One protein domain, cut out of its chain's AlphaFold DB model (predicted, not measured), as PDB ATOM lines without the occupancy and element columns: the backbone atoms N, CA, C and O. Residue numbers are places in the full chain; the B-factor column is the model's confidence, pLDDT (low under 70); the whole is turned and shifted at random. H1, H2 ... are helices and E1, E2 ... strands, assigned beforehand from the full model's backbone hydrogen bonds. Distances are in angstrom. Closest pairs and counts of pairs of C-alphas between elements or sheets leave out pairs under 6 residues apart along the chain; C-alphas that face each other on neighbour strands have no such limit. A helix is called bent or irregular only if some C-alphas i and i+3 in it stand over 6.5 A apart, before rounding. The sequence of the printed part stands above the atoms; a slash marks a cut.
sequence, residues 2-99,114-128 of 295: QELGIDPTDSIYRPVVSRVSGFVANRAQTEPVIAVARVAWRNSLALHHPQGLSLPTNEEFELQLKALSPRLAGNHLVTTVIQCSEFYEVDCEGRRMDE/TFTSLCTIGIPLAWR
ATOM      1  N   GLN A   2     116.314 114.542 100.488       65.25
ATOM      2  CA  GLN A   2     115.017 114.691  99.800       65.25
ATOM      3  C   GLN A   2     114.838 116.039  99.082       65.25
ATOM      4  O   GLN A   2     114.357 116.066  97.957       65.25
ATOM      5  N   GLU A   3     115.310 117.148  99.661       68.88
ATOM      6  CA  GLU A   3     115.278 118.472  99.006       68.88
ATOM      7  C   GLU A   3     116.122 118.558  97.719       68.88
ATOM      8  O   GLU A   3     115.921 119.442  96.885       68.88
ATOM      9  N   LEU A   4     117.067 117.629  97.540       67.44
ATOM     10  CA  LEU A   4     117.874 117.494  96.325       67.44
ATOM     11  C   LEU A   4     117.257 116.503  95.325       67.44
ATOM     12  O   LEU A   4     117.856 116.259  94.282       67.44
ATOM     13  N   GLY A   5     116.077 115.947  95.626       76.81
ATOM     14  CA  GLY A   5     115.420 114.915  94.821       76.81
ATOM     15  C   GLY A   5     116.020 113.517  94.988       76.81
ATOM     16  O   GLY A   5     115.739 112.646  94.174       76.81
ATOM     17  N   ILE A   6     116.847 113.299  96.017       75.19
ATOM     18  CA  ILE A   6     117.500 112.012  96.273       75.19
ATOM     19  C   ILE A   6     116.623 111.187  97.218       75.19
ATOM     20  O   ILE A   6     116.377 111.605  98.358       75.19
ATOM     21  N   ASP A   7     116.178 110.019  96.755       81.44
ATOM     22  CA  ASP A   7     115.438 109.048  97.561       81.44
ATOM     23  C   ASP A   7     116.412 108.251  98.452       81.44
ATOM     24  O   ASP A   7     117.221 107.479  97.940       81.44
ATOM     25  N   PRO A   8     116.362 108.392  99.789       73.06
ATOM     26  CA  PRO A   8     117.263 107.672 100.688       73.06
ATOM     27  C   PRO A   8     117.017 106.155 100.727       73.06
ATOM     28  O   PRO A   8     117.844 105.423 101.275       73.06
ATOM     29  N   THR A   9     115.887 105.669 100.205       84.56
ATOM     30  CA  THR A   9     115.575 104.232 100.168       84.56
ATOM     31  C   THR A   9     116.184 103.524  98.963       84.56
ATOM     32  O   THR A   9     116.403 102.307  99.014       84.56
ATOM     33  N   ASP A  10     116.516 104.281  97.918       86.75
ATOM     34  CA  ASP A  10     117.104 103.747  96.705       86.75
ATOM     35  C   ASP A  10     118.539 103.264  96.969       86.75
ATOM     36  O   ASP A  10     119.397 103.946  97.541       86.75
ATOM     37  N   SER A  11     118.781 102.020  96.558       86.50
ATOM     38  CA  SER A  11     120.068 101.342  96.668       86.50
ATOM     39  C   SER A  11     121.225 102.103  96.018       86.50
ATOM     40  O   SER A  11     122.353 101.971  96.497       86.50
ATOM     41  N   ILE A  12     120.958 102.920  94.994       84.94
ATOM     42  CA  ILE A  12     121.966 103.706  94.268       84.94
ATOM     43  C   ILE A  12     122.610 104.764  95.178       84.94
ATOM     44  O   ILE A  12     123.788 105.086  95.009       84.94
ATOM     45  N   TYR A  13     121.880 105.254  96.186       83.69
ATOM     46  CA  TYR A  13     122.357 106.281  97.122       83.69
ATOM     47  C   TYR A  13     122.743 105.735  98.489       83.69
ATOM     48  O   TYR A  13     123.036 106.516  99.400       83.69
ATOM     49  N   ARG A  14     122.738 104.408  98.665       87.44
ATOM     50  CA  ARG A  14     123.143 103.825  99.941       87.44
ATOM     51  C   ARG A  14     124.601 104.189 100.226       87.44
ATOM     52  O   ARG A  14     125.459 103.935  99.379       87.44
ATOM     53  N   PRO A  15     124.895 104.755 101.410       87.88
ATOM     54  CA  PRO A  15     126.263 105.037 101.799       87.88
ATOM     55  C   PRO A  15     127.111 103.770 101.736       87.88
ATOM     56  O   PRO A  15     126.684 102.692 102.163       87.88
ATOM     57  N   VAL A  16     128.332 103.910 101.231       91.44
ATOM     58  CA  VAL A  16     129.305 102.824 101.260       91.44
ATOM     59  C   VAL A  16     129.859 102.752 102.674       91.44
ATOM     60  O   VAL A  16     130.498 103.677 103.173       91.44
ATOM     61  N   VAL A  17     129.575 101.633 103.330       91.50
ATOM     62  CA  VAL A  17     130.060 101.348 104.673       91.50
ATOM     63  C   VAL A  17     131.464 100.768 104.565       91.50
ATOM     64  O   VAL A  17     131.666  99.711 103.969       91.50
ATOM     65  N   SER A  18     132.435 101.430 105.177       90.19
ATOM     66  CA  SER A  18     133.829 101.002 105.218       90.19
ATOM     67  C   SER A  18     134.338 100.965 106.657       90.19
ATOM     68  O   SER A  18     133.895 101.723 107.520       90.19
ATOM     69  N   ARG A  19     135.279 100.060 106.944       89.00
ATOM     70  CA  ARG A  19     136.030 100.122 108.202       89.00
ATOM     71  C   ARG A  19     137.049 101.244 108.083       89.00
ATOM     72  O   ARG A  19     137.820 101.261 107.125       89.00
ATOM     73  N   VAL A  20     137.077 102.152 109.055       84.69
ATOM     74  CA  VAL A  20     138.109 103.191 109.086       84.69
ATOM     75  C   VAL A  20     139.395 102.550 109.588       84.69
ATOM     76  O   VAL A  20     139.538 102.254 110.773       84.69
ATOM     77  N   SER A  21     140.331 102.302 108.679       74.62
ATOM     78  CA  SER A  21     141.676 101.863 109.041       74.62
ATOM     79  C   SER A  21     142.543 103.084 109.339       74.62
ATOM     80  O   SER A  21     142.832 103.874 108.440       74.62
ATOM     81  N   GLY A  22     142.949 103.243 110.597       68.56
ATOM     82  CA  GLY A  22     143.960 104.220 111.001       68.56
ATOM     83  C   GLY A  22     145.358 103.606 111.053       68.56
ATOM     84  O   GLY A  22     145.517 102.385 111.037       68.56
ATOM     85  N   PHE A  23     146.379 104.458 111.156       59.94
ATOM     86  CA  PHE A  23     147.737 104.007 111.448       59.94
ATOM     87  C   PHE A  23     147.768 103.506 112.897       59.94
ATOM     88  O   PHE A  23     147.709 104.298 113.838       59.94
ATOM     89  N   VAL A  24     147.803 102.187 113.086       57.25
ATOM     90  CA  VAL A  24     147.953 101.591 114.414       57.25
ATOM     91  C   VAL A  24     149.422 101.741 114.799       57.25
ATOM     92  O   VAL A  24     150.279 101.015 114.301       57.25
ATOM     93  N   ALA A  25     149.737 102.719 115.651       54.47
ATOM     94  CA  ALA A  25     151.043 102.759 116.297       54.47
ATOM     95  C   ALA A  25     151.216 101.442 117.070       54.47
ATOM     96  O   ALA A  25     150.293 101.051 117.776       54.47
ATOM     97  N   ASN A  26     152.353 100.762 116.882       52.56
ATOM     98  CA  ASN A  26     152.704  99.422 117.384       52.56
ATOM     99  C   ASN A  26     152.441  99.216 118.894       52.56
ATOM    100  O   ASN A  26     153.372  99.134 119.695       52.56
ATOM    101  N   ARG A  27     151.177  99.109 119.301       54.59
ATOM    102  CA  ARG A  27     150.759  98.784 120.662       54.59
ATOM    103  C   ARG A  27     150.252  97.351 120.677       54.59
ATOM    104  O   ARG A  27     149.588  96.898 119.747       54.59
ATOM    105  N   ALA A  28     150.617  96.630 121.729       48.34
ATOM    106  CA  ALA A  28     150.352  95.211 121.912       48.34
ATOM    107  C   ALA A  28     148.839  94.897 121.950       48.34
ATOM    108  O   ALA A  28     148.226  94.946 123.008       48.34
ATOM    109  N   GLN A  29     148.266  94.628 120.771       52.06
ATOM    110  CA  GLN A  29     147.145  93.753 120.354       52.06
ATOM    111  C   GLN A  29     146.027  93.296 121.328       52.06
ATOM    112  O   GLN A  29     145.312  92.356 120.998       52.06
ATOM    113  N   THR A  30     145.804  93.908 122.487       57.47
ATOM    114  CA  THR A  30     144.787  93.422 123.450       57.47
ATOM    115  C   THR A  30     143.533  94.282 123.551       57.47
ATOM    116  O   THR A  30     142.546  93.826 124.115       57.47
ATOM    117  N   GLU A  31     143.522  95.465 122.939       60.28
ATOM    118  CA  GLU A  31     142.369  96.370 122.936       60.28
ATOM    119  C   GLU A  31     141.676  96.398 121.555       60.28
ATOM    120  O   GLU A  31     142.327  96.131 120.535       60.28
ATOM    121  N   PRO A  32     140.359  96.688 121.504       62.62
ATOM    122  CA  PRO A  32     139.560  96.785 120.281       62.62
ATOM    123  C   PRO A  32     140.175  97.705 119.221       62.62
ATOM    124  O   PRO A  32     141.031  98.538 119.499       62.62
ATOM    125  N   VAL A  33     139.730  97.539 117.969       62.25
ATOM    126  CA  VAL A  33     140.254  98.258 116.796       62.25
ATOM    127  C   VAL A  33     140.119  99.773 116.995       62.25
ATOM    128  O   VAL A  33     139.048 100.347 116.790       62.25
ATOM    129  N   ILE A  34     141.223 100.407 117.389       72.38
ATOM    130  CA  ILE A  34     141.361 101.855 117.524       72.38
ATOM    131  C   ILE A  34     141.934 102.396 116.213       72.38
ATOM    132  O   ILE A  34     143.028 102.001 115.801       72.38
ATOM    133  N   ALA A  35     141.222 103.318 115.561       77.31
ATOM    134  CA  ALA A  35     141.834 104.141 114.518       77.31
ATOM    135  C   ALA A  35     142.366 105.427 115.142       77.31
ATOM    136  O   ALA A  35     141.702 106.029 115.979       77.31
ATOM    137  N   VAL A  36     143.546 105.863 114.710       74.12
ATOM    138  CA  VAL A  36     144.133 107.128 115.151       74.12
ATOM    139  C   VAL A  36     144.040 108.142 114.014       74.12
ATOM    140  O   VAL A  36     144.618 107.936 112.946       74.12
ATOM    141  N   ALA A  37     143.310 109.233 114.240       76.25
ATOM    142  CA  ALA A  37     143.216 110.370 113.330       76.25
ATOM    143  C   ALA A  37     144.124 111.503 113.825       76.25
ATOM    144  O   ALA A  37     144.016 111.933 114.970       76.25
ATOM    145  N   ARG A  38     145.025 112.017 112.984       72.50
ATOM    146  CA  ARG A  38     145.834 113.195 113.340       72.50
ATOM    147  C   ARG A  38     145.002 114.460 113.167       72.50
ATOM    148  O   ARG A  38     144.577 114.752 112.054       72.50
ATOM    149  N   VAL A  39     144.806 115.207 114.252       68.44
ATOM    150  CA  VAL A  39     144.066 116.483 114.237       68.44
ATOM    151  C   VAL A  39     145.024 117.671 114.183       68.44
ATOM    152  O   VAL A  39     144.756 118.663 113.511       68.44
ATOM    153  N   ALA A  40     146.176 117.560 114.847       67.69
ATOM    154  CA  ALA A  40     147.229 118.569 114.848       67.69
ATOM    155  C   ALA A  40     148.610 117.898 114.873       67.69
ATOM    156  O   ALA A  40     148.716 116.691 115.080       67.69
ATOM    157  N   TRP A  41     149.686 118.680 114.711       68.88
ATOM    158  CA  TRP A  41     151.065 118.163 114.747       68.88
ATOM    159  C   TRP A  41     151.338 117.314 116.004       68.88
ATOM    160  O   TRP A  41     152.087 116.344 115.939       68.88
ATOM    161  N   ARG A  42     150.724 117.660 117.145       68.44
ATOM    162  CA  ARG A  42     151.013 117.042 118.449       68.44
ATOM    163  C   ARG A  42     149.906 116.174 119.039       68.44
ATOM    164  O   ARG A  42     150.210 115.377 119.918       68.44
ATOM    165  N   ASN A  43     148.672 116.295 118.555       76.19
ATOM    166  CA  ASN A  43     147.530 115.604 119.147       76.19
ATOM    167  C   ASN A  43     146.884 114.718 118.090       76.19
ATOM    168  O   ASN A  43     146.614 115.154 116.960       76.19
ATOM    169  N   SER A  44     146.626 113.473 118.474       86.62
ATOM    170  CA  SER A  44     145.833 112.558 117.666       86.62
ATOM    171  C   SER A  44     144.558 112.189 118.412       86.62
ATOM    172  O   SER A  44     144.521 112.211 119.634       86.62
ATOM    173  N   LEU A  45     143.507 111.856 117.679       86.75
ATOM    174  CA  LEU A  45     142.273 111.307 118.214       86.75
ATOM    175  C   LEU A  45     142.283 109.798 118.033       86.75
ATOM    176  O   LEU A  45     142.387 109.313 116.907       86.75
ATOM    177  N   ALA A  46     142.160 109.064 119.130       87.62
ATOM    178  CA  ALA A  46     141.825 107.652 119.100       87.62
ATOM    179  C   ALA A  46     140.309 107.513 118.942       87.62
ATOM    180  O   ALA A  46     139.553 108.110 119.703       87.62
ATOM    181  N   LEU A  47     139.874 106.740 117.949       88.25
ATOM    182  CA  LEU A  47     138.474 106.463 117.641       88.25
ATOM    183  C   LEU A  47     138.180 104.995 117.934       88.25
ATOM    184  O   LEU A  47     138.859 104.111 117.403       88.25
ATOM    185  N   HIS A  48     137.152 104.734 118.735       87.00
ATOM    186  CA  HIS A  48     136.759 103.392 119.145       87.00
ATOM    187  C   HIS A  48     135.647 102.834 118.244       87.00
ATOM    188  O   HIS A  48     134.561 103.418 118.134       87.00
ATOM    189  N   HIS A  49     135.915 101.685 117.615       86.94
ATOM    190  CA  HIS A  49     135.055 101.052 116.602       86.94
ATOM    191  C   HIS A  49     134.618 102.005 115.472       86.94
ATOM    192  O   HIS A  49     133.422 102.165 115.225       86.94
ATOM    193  N   PRO A  50     135.563 102.664 114.782       89.25
ATOM    194  CA  PRO A  50     135.212 103.664 113.793       89.25
ATOM    195  C   PRO A  50     134.683 103.022 112.505       89.25
ATOM    196  O   PRO A  50     135.309 102.141 111.902       89.25
ATOM    197  N   GLN A  51     133.536 103.516 112.053       90.75
ATOM    198  CA  GLN A  51     132.836 103.091 110.849       90.75
ATOM    199  C   GLN A  51     132.666 104.287 109.913       90.75
ATOM    200  O   GLN A  51     132.076 105.301 110.277       90.75
ATOM    201  N   GLY A  52     133.212 104.178 108.707       91.12
ATOM    202  CA  GLY A  52     133.146 105.209 107.684       91.12
ATOM    203  C   GLY A  52     131.925 104.990 106.807       91.12
ATOM    204  O   GLY A  52     131.759 103.920 106.230       91.12
ATOM    205  N   LEU A  53     131.088 106.007 106.687       89.81
ATOM    206  CA  LEU A  53     129.951 106.067 105.782       89.81
ATOM    207  C   LEU A  53     130.299 107.063 104.683       89.81
ATOM    208  O   LEU A  53     130.219 108.272 104.897       89.81
ATOM    209  N   SER A  54     130.747 106.572 103.533       91.00
ATOM    210  CA  SER A  54     131.106 107.431 102.408       91.00
ATOM    211  C   SER A  54     129.981 107.534 101.391       91.00
ATOM    212  O   SER A  54     129.135 106.644 101.272       91.00
ATOM    213  N   LEU A  55     129.996 108.618 100.622       89.25
ATOM    214  CA  LEU A  55     129.163 108.733  99.435       89.25
ATOM    215  C   LEU A  55     129.453 107.581  98.457       89.25
ATOM    216  O   LEU A  55     130.588 107.090  98.400       89.25
ATOM    217  N   PRO A  56     128.449 107.135  97.689       89.75
ATOM    218  CA  PRO A  56     128.654 106.099  96.694       89.75
ATOM    219  C   PRO A  56     129.541 106.605  95.550       89.75
ATOM    220  O   PRO A  56     129.437 107.747  95.113       89.75
ATOM    221  N   THR A  57     130.409 105.733  95.045       87.62
ATOM    222  CA  THR A  57     131.334 106.022  93.935       87.62
ATOM    223  C   THR A  57     130.823 105.432  92.619       87.62
ATOM    224  O   THR A  57     131.581 104.804  91.882       87.62
ATOM    225  N   ASN A  58     129.515 105.529  92.371       91.38
ATOM    226  CA  ASN A  58     128.912 105.053  91.126       91.38
ATOM    227  C   ASN A  58     128.747 106.207  90.121       91.38
ATOM    228  O   ASN A  58     128.591 107.367  90.508       91.38
ATOM    229  N   GLU A  59     128.796 105.879  88.827       91.81
ATOM    230  CA  GLU A  59     128.755 106.868  87.739       91.81
ATOM    231  C   GLU A  59     127.470 107.706  87.752       91.81
ATOM    232  O   GLU A  59     127.497 108.899  87.455       91.81
ATOM    233  N   GLU A  60     126.344 107.104  88.130       90.88
ATOM    234  CA  GLU A  60     125.048 107.777  88.184       90.88
ATOM    235  C   GLU A  60     125.025 108.882  89.247       90.88
ATOM    236  O   GLU A  60     124.633 110.020  88.969       90.88
ATOM    237  N   PHE A  61     125.532 108.588  90.442       86.12
ATOM    238  CA  PHE A  61     125.677 109.557  91.519       86.12
ATOM    239  C   PHE A  61     126.655 110.675  91.140       86.12
ATOM    240  O   PHE A  61     126.382 111.852  91.392       86.12
ATOM    241  N   GLU A  62     127.762 110.351  90.463       88.62
ATOM    242  CA  GLU A  62     128.677 111.370  89.941       88.62
ATOM    243  C   GLU A  62     128.009 112.293  88.913       88.62
ATOM    244  O   GLU A  62     128.204 113.514  88.956       88.62
ATOM    245  N   LEU A  63     127.220 111.739  87.987       90.00
ATOM    246  CA  LEU A  63     126.468 112.519  87.001       90.00
ATOM    247  C   LEU A  63     125.464 113.453  87.680       90.00
ATOM    248  O   LEU A  63     125.346 114.615  87.285       90.00
ATOM    249  N   GLN A  64     124.801 112.995  88.740       88.19
ATOM    250  CA  GLN A  64     123.901 113.840  89.520       88.19
ATOM    251  C   GLN A  64     124.639 114.954  90.263       88.19
ATOM    252  O   GLN A  64     124.224 116.113  90.189       88.19
ATOM    253  N   LEU A  65     125.771 114.659  90.914       87.12
ATOM    254  CA  LEU A  65     126.600 115.692  91.551       87.12
ATOM    255  C   LEU A  65     127.090 116.741  90.538       87.12
ATOM    256  O   LEU A  65     127.162 117.932  90.867       87.12
ATOM    257  N   LYS A  66     127.390 116.326  89.300       89.06
ATOM    258  CA  LYS A  66     127.722 117.231  88.186       89.06
ATOM    259  C   LYS A  66     126.514 118.067  87.763       89.06
ATOM    260  O   LYS A  66     126.655 119.281  87.616       89.06
ATOM    261  N   ALA A  67     125.332 117.469  87.631       89.69
ATOM    262  CA  ALA A  67     124.105 118.187  87.281       89.69
ATOM    263  C   ALA A  67     123.705 119.225  88.348       89.69
ATOM    264  O   ALA A  67     123.223 120.309  88.015       89.69
ATOM    265  N   LEU A  68     123.960 118.936  89.628       86.75
ATOM    266  CA  LEU A  68     123.711 119.850  90.747       86.75
ATOM    267  C   LEU A  68     124.803 120.916  90.929       86.75
ATOM    268  O   LEU A  68     124.588 121.888  91.658       86.75
ATOM    269  N   SER A  69     125.944 120.792  90.244       89.06
ATOM    270  CA  SER A  69     127.079 121.714  90.382       89.06
ATOM    271  C   SER A  69     126.741 123.204  90.243       89.06
ATOM    272  O   SER A  69     127.283 123.990  91.022       89.06
ATOM    273  N   PRO A  70     125.816 123.654  89.365       85.44
ATOM    274  CA  PRO A  70     125.504 125.075  89.266       85.44
ATOM    275  C   PRO A  70     124.811 125.618  90.519       85.44
ATOM    276  O   PRO A  70     124.948 126.804  90.813       85.44
ATOM    277  N   ARG A  71     124.067 124.759  91.228       85.50
ATOM    278  CA  ARG A  71     123.321 125.088  92.453       85.50
ATOM    279  C   ARG A  71     124.190 124.967  93.700       85.50
ATOM    280  O   ARG A  71     123.933 125.646  94.684       85.50
ATOM    281  N   LEU A  72     125.197 124.097  93.650       85.38
ATOM    282  CA  LEU A  72     126.081 123.786  94.774       85.38
ATOM    283  C   LEU A  72     127.435 124.504  94.688       85.38
ATOM    284  O   LEU A  72     128.325 124.254  95.495       85.38
ATOM    285  N   ALA A  73     127.594 125.410  93.725       85.44
ATOM    286  CA  ALA A  73     128.803 126.201  93.573       85.44
ATOM    287  C   ALA A  73     129.122 127.010  94.839       85.44
ATOM    288  O   ALA A  73     128.261 127.714  95.361       85.44
ATOM    289  N   GLY A  74     130.375 126.931  95.294       82.00
ATOM    290  CA  GLY A  74     130.828 127.581  96.531       82.00
ATOM    291  C   GLY A  74     130.496 126.815  97.817       82.00
ATOM    292  O   GLY A  74     130.964 127.206  98.881       82.00
ATOM    293  N   ASN A  75     129.749 125.711  97.730       87.50
ATOM    294  CA  ASN A  75     129.493 124.841  98.872       87.50
ATOM    295  C   ASN A  75     130.547 123.736  98.983       87.50
ATOM    296  O   ASN A  75     131.298 123.440  98.050       87.50
ATOM    297  N   HIS A  76     130.554 123.096 100.146       86.88
ATOM    298  CA  HIS A  76     131.388 121.944 100.441       86.88
ATOM    299  C   HIS A  76     130.547 120.667 100.444       86.88
ATOM    300  O   HIS A  76     129.361 120.693 100.775       86.88
ATOM    301  N   LEU A  77     131.164 119.546 100.083       89.38
ATOM    302  CA  LEU A  77     130.534 118.235 100.100       89.38
ATOM    303  C   LEU A  77     131.096 117.416 101.254       89.38
ATOM    304  O   LEU A  77     132.293 117.148 101.293       89.38
ATOM    305  N   VAL A  78     130.236 116.962 102.159       88.50
ATOM    306  CA  VAL A  78     130.618 115.912 103.108       88.50
ATOM    307  C   VAL A  78     130.739 114.605 102.329       88.50
ATOM    308  O   VAL A  78     129.742 114.097 101.821       88.50
ATOM    309  N   THR A  79     131.957 114.086 102.192       88.12
ATOM    310  CA  THR A  79     132.232 112.873 101.406       88.12
ATOM    311  C   THR A  79     132.197 111.611 102.252       88.12
ATOM    312  O   THR A  79     131.806 110.561 101.747       88.12
ATOM    313  N   THR A  80     132.567 111.722 103.529       89.06
ATOM    314  CA  THR A  80     132.568 110.609 104.478       89.06
ATOM    315  C   THR A  80     132.146 111.093 105.853       89.06
ATOM    316  O   THR A  80     132.638 112.113 106.329       89.06
ATOM    317  N   VAL A  81     131.281 110.337 106.519       89.75
ATOM    318  CA  VAL A  81     130.949 110.505 107.936       89.75
ATOM    319  C   VAL A  81     131.535 109.327 108.700       89.75
ATOM    320  O   VAL A  81     131.281 108.179 108.358       89.75
ATOM    321  N   ILE A  82     132.340 109.590 109.719       88.50
ATOM    322  CA  ILE A  82     132.913 108.574 110.593       88.50
ATOM    323  C   ILE A  82     132.068 108.517 111.861       88.50
ATOM    324  O   ILE A  82     132.029 109.470 112.641       88.50
ATOM    325  N   GLN A  83     131.406 107.384 112.057       89.69
ATOM    326  CA  GLN A  83     130.724 107.036 113.295       89.69
ATOM    327  C   GLN A  83     131.702 106.309 114.209       89.69
ATOM    328  O   GLN A  83     132.434 105.429 113.761       89.69
ATOM    329  N   CYS A  84     131.730 106.667 115.485       88.12
ATOM    330  CA  CYS A  84     132.538 105.982 116.484       88.12
ATOM    331  C   CYS A  84     131.794 105.966 117.816       88.12
ATOM    332  O   CYS A  84     131.026 106.876 118.111       88.12
ATOM    333  N   SER A  85     132.002 104.906 118.592       86.06
ATOM    334  CA  SER A  85     131.333 104.729 119.891       86.06
ATOM    335  C   SER A  85     131.910 105.633 120.983       86.06
ATOM    336  O   SER A  85     131.182 106.104 121.845       86.06
ATOM    337  N   GLU A  86     133.214 105.894 120.923       86.12
ATOM    338  CA  GLU A  86     133.938 106.810 121.800       86.12
ATOM    339  C   GLU A  86     135.129 107.376 121.015       86.12
ATOM    340  O   GLU A  86     135.657 106.721 120.107       86.12
ATOM    341  N   PHE A  87     135.569 108.579 121.373       87.56
ATOM    342  CA  PHE A  87     136.847 109.123 120.935       87.56
ATOM    343  C   PHE A  87     137.528 109.876 122.078       87.56
ATOM    344  O   PHE A  87     136.865 110.413 122.964       87.56
ATOM    345  N   TYR A  88     138.857 109.913 122.064       86.31
ATOM    346  CA  TYR A  88     139.650 110.659 123.042       86.31
ATOM    347  C   TYR A  88     140.985 111.100 122.444       86.31
ATOM    348  O   TYR A  88     141.484 110.503 121.486       86.31
ATOM    349  N   GLU A  89     141.577 112.149 123.010       87.62
ATOM    350  CA  GLU A  89     142.902 112.610 122.602       87.62
ATOM    351  C   GLU A  89     144.005 111.672 123.109       87.62
ATOM    352  O   GLU A  89     143.994 111.197 124.249       87.62
ATOM    353  N   VAL A  90     144.980 111.419 122.241       86.00
ATOM    354  CA  VAL A  90     146.202 110.681 122.542       86.00
ATOM    355  C   VAL A  90     147.433 111.503 122.179       86.00
ATOM    356  O   VAL A  90     147.435 112.261 121.200       86.00
ATOM    357  N   ASP A  91     148.482 111.337 122.980       84.50
ATOM    358  CA  ASP A  91     149.799 111.917 122.727       84.50
ATOM    359  C   ASP A  91     150.522 111.218 121.555       84.50
ATOM    360  O   ASP A  91     150.012 110.279 120.931       84.50
ATOM    361  N   CYS A  92     151.728 111.687 121.223       82.94
ATOM    362  CA  CYS A  92     152.550 111.087 120.171       82.94
ATOM    363  C   CYS A  92     152.993 109.648 120.480       82.94
ATOM    364  O   CYS A  92     153.303 108.900 119.551       82.94
ATOM    365  N   GLU A  93     152.977 109.238 121.749       83.19
ATOM    366  CA  GLU A  93     153.226 107.866 122.196       83.19
ATOM    367  C   GLU A  93     151.952 106.994 122.192       83.19
ATOM    368  O   GLU A  93     152.009 105.810 122.543       83.19
ATOM    369  N   GLY A  94     150.800 107.546 121.795       81.31
ATOM    370  CA  GLY A  94     149.513 106.849 121.782       81.31
ATOM    371  C   GLY A  94     148.931 106.602 123.177       81.31
ATOM    372  O   GLY A  94     148.064 105.737 123.340       81.31
ATOM    373  N   ARG A  95     149.412 107.308 124.204       84.69
ATOM    374  CA  ARG A  95     148.818 107.295 125.542       84.69
ATOM    375  C   ARG A  95     147.644 108.258 125.559       84.69
ATOM    376  O   ARG A  95     147.713 109.340 124.982       84.69
ATOM    377  N   ARG A  96     146.565 107.851 126.231       87.06
ATOM    378  CA  ARG A  96     145.432 108.734 126.499       87.06
ATOM    379  C   ARG A  96     145.966 109.951 127.243       87.06
ATOM    380  O   ARG A  96     146.668 109.802 128.245       87.06
ATOM    381  N   MET A  97     145.670 111.132 126.717       84.25
ATOM    382  CA  MET A  97     145.860 112.374 127.449       84.25
ATOM    383  C   MET A  97     144.759 112.399 128.507       84.25
ATOM    384  O   MET A  97     143.687 112.954 128.285       84.25
ATOM    385  N   ASP A  98     144.967 111.683 129.611       74.62
ATOM    386  CA  ASP A  98     144.071 111.782 130.754       74.62
ATOM    387  C   ASP A  98     144.163 113.232 131.230       74.62
ATOM    388  O   ASP A  98     145.225 113.680 131.671       74.62
ATOM    389  N   GLU A  99     143.079 113.993 131.067       65.25
ATOM    390  CA  GLU A  99     142.960 115.320 131.658       65.25
ATOM    391  C   GLU A  99     143.212 115.148 133.156       65.25
ATOM    392  O   GLU A  99     142.380 114.603 133.879       65.25
ATOM    393  N   THR A 114     124.384 109.492 121.962       58.19
ATOM    394  CA  THR A 114     124.881 110.673 121.238       58.19
ATOM    395  C   THR A 114     126.226 110.352 120.587       58.19
ATOM    396  O   THR A 114     127.288 110.650 121.126       58.19
ATOM    397  N   PHE A 115     126.189 109.692 119.429       64.38
ATOM    398  CA  PHE A 115     127.383 109.435 118.622       64.38
ATOM    399  C   PHE A 115     127.927 110.755 118.061       64.38
ATOM    400  O   PHE A 115     127.296 111.377 117.206       64.38
ATOM    401  N   THR A 116     129.118 111.175 118.489       61.72
ATOM    402  CA  THR A 116     129.810 112.297 117.842       61.72
ATOM    403  C   THR A 116     130.332 111.840 116.487       61.72
ATOM    404  O   THR A 116     131.246 111.017 116.392       61.72
ATOM    405  N   SER A 117     129.744 112.368 115.419       74.38
ATOM    406  CA  SER A 117     130.175 112.087 114.055       74.38
ATOM    407  C   SER A 117     131.331 112.999 113.649       74.38
ATOM    408  O   SER A 117     131.187 114.222 113.661       74.38
ATOM    409  N   LEU A 118     132.450 112.417 113.222       83.19
ATOM    410  CA  LEU A 118     133.486 113.156 112.495       83.19
ATOM    411  C   LEU A 118     133.141 113.152 111.004       83.19
ATOM    412  O   LEU A 118     132.521 112.209 110.519       83.19
ATOM    413  N   CYS A 119     133.534 114.178 110.252       86.56
ATOM    414  CA  CYS A 119     133.265 114.225 108.816       86.56
ATOM    415  C   CYS A 119     134.493 114.629 107.999       86.56
ATOM    416  O   CYS A 119     135.285 115.482 108.397       86.56
ATOM    417  N   THR A 120     134.630 114.003 106.832       82.75
ATOM    418  CA  THR A 120     135.552 114.416 105.781       82.75
ATOM    419  C   THR A 120     134.792 115.296 104.809       82.75
ATOM    420  O   THR A 120     133.738 114.914 104.293       82.75
ATOM    421  N   ILE A 121     135.351 116.471 104.550       85.94
ATOM    422  CA  ILE A 121     134.768 117.473 103.672       85.94
ATOM    423  C   ILE A 121     135.657 117.604 102.435       85.94
ATOM    424  O   ILE A 121     136.865 117.808 102.539       85.94
ATOM    425  N   GLY A 122     135.057 117.472 101.258       85.06
ATOM    426  CA  GLY A 122     135.687 117.705  99.966       85.06
ATOM    427  C   GLY A 122     135.073 118.907  99.255       85.06
ATOM    428  O   GLY A 122     133.916 119.259  99.474       85.06
ATOM    429  N   ILE A 123     135.841 119.519  98.357       85.25
ATOM    430  CA  ILE A 123     135.339 120.536  97.427       85.25
ATOM    431  C   ILE A 123     135.418 119.931  96.026       85.25
ATOM    432  O   ILE A 123     136.506 119.937  95.437       85.25
ATOM    433  N   PRO A 124     134.314 119.379  95.488       83.69
ATOM    434  CA  PRO A 124     134.311 118.828  94.141       83.69
ATOM    435  C   PRO A 124     134.794 119.873  93.136       83.69
ATOM    436  O   PRO A 124     134.355 121.022  93.168       83.69
ATOM    437  N   LEU A 125     135.674 119.481  92.211       79.44
ATOM    438  CA  LEU A 125     136.202 120.399  91.192       79.44
ATOM    439  C   LEU A 125     135.080 121.043  90.370       79.44
ATOM    440  O   LEU A 125     135.139 122.230  90.076       79.44
ATOM    441  N   ALA A 126     134.014 120.289  90.082       78.25
ATOM    442  CA  ALA A 126     132.837 120.803  89.386       78.25
ATOM    443  C   ALA A 126     132.116 121.929  90.156       78.25
ATOM    444  O   ALA A 126     131.398 122.719  89.553       78.25
ATOM    445  N   TRP A 127     132.279 122.002  91.480       83.62
ATOM    446  CA  TRP A 127     131.638 123.001  92.344       83.62
ATOM    447  C   TRP A 127     132.544 124.197  92.622       83.62
ATOM    448  O   TRP A 127     132.072 125.241  93.086       83.62
ATOM    449  N   ARG A 128     133.835 124.083  92.287       79.75
ATOM    450  CA  ARG A 128     134.737 125.227  92.230       79.75
ATOM    451  C   ARG A 128     134.345 126.089  91.040       79.75
ATOM    452  O   ARG A 128     134.916 126.005  89.956       79.75
TER     453      ARG A 128
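AT A GLANCE: This is residues 2 to 99 and 114 to 128 of the 295 residues of an uncharacterized protein of Pisolithus tinctorius Marx 270 (UniProt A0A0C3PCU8). What shape do these atoms make? Two small antiparallel sheets and a helix follow one another along an elongated body: the four-stranded sheet E1 E4 E5 E7 is in the middle, the three-stranded sheet E2 E3 E6 is at one end, and H1 is at the other. The unnamed residues 20 to 33 loop out at the small sheet's end, and residues 2 to 15 lie at the helix end. What is it built of? The printed part has 113 residues, with the order E1 E2 E3 E4 H1 E5 E6 E7 along the chain; the class is mixed, helices and strands, with under half of the residues in named elements. It is loose, with a radius of gyration of the C-alphas of 17.3 A, and spans 48 by 28 by 25 A.

HOW THE PARTS SIT: How is the larger sheet paired? E1, residues 16 to 19, and E4, residues 51 to 54, are antiparallel at 148 degrees, with C-alphas 17 and 53 facing at 4.8 A and N 18 and O 52 within hydrogen-bond range at 2.8 A. E4 is antiparallel to E5, residues 77 to 83, with C-alphas 54 and 80 at 4.1 A and N 53 and O 81 at 2.7 A. E5 is antiparallel to the edge strand E7, residues 118 to 122, with C-alphas 78 and 121 at 4.5 A and N 82 and O 118 at 2.7 A. How is the smaller sheet paired? E2, residues 34 to 38, and E3, residues 44 to 48, form a hairpin, with C-alphas 38 and 44 facing at 4.4 A and N 37 and O 45 at 2.8 A. E3 is antiparallel to E6, residues 86 to 90, with C-alphas 47 and 87 at 4.5 A and N 46 and O 88 at 2.8 A. How do the sheets and the helix stand? E5 runs on into E6 across a break of 2 residues, at 96 degrees, yet these two strands are apart. H1, residues 59 to 72, is not on either sheet; it is irregular, with C-alphas 67 and 70 at 7.3 A, and 8 of 10 O i to N i+4 pairs are within hydrogen-bond range.

IN THESE COORDINATES: Where does the larger sheet lie? E1 begins at C-alpha 16 (129.305, 102.824, 101.260), and E7 ends at C-alpha 122 (135.687, 117.705, 99.966). E5 is 17.3 A long and E7 13.5 A. Where are the others? H1 is 18.5 A long, from C-alpha 59 (128.755, 106.868, 87.739). E3 measures 13.0 A, and E2 and E6 12.9 A each.

THE WHOLE: How far does it reach? The two C-alphas farthest apart, those of Ala 28 and Pro 70, are 50.7 A apart. Where is it broken or uncertain? Residues 100 to 113 are not printed, and C-alphas 99 and 114 are 21.4 A apart across this cut, within the link E6 to E7. The link E1 to E2 is long, with 14 residues. Mean pLDDT of the printed part is 80.4; residues 2 to 4, 22 to 33, 39 to 42, 99 and 114 to 116 are under 70.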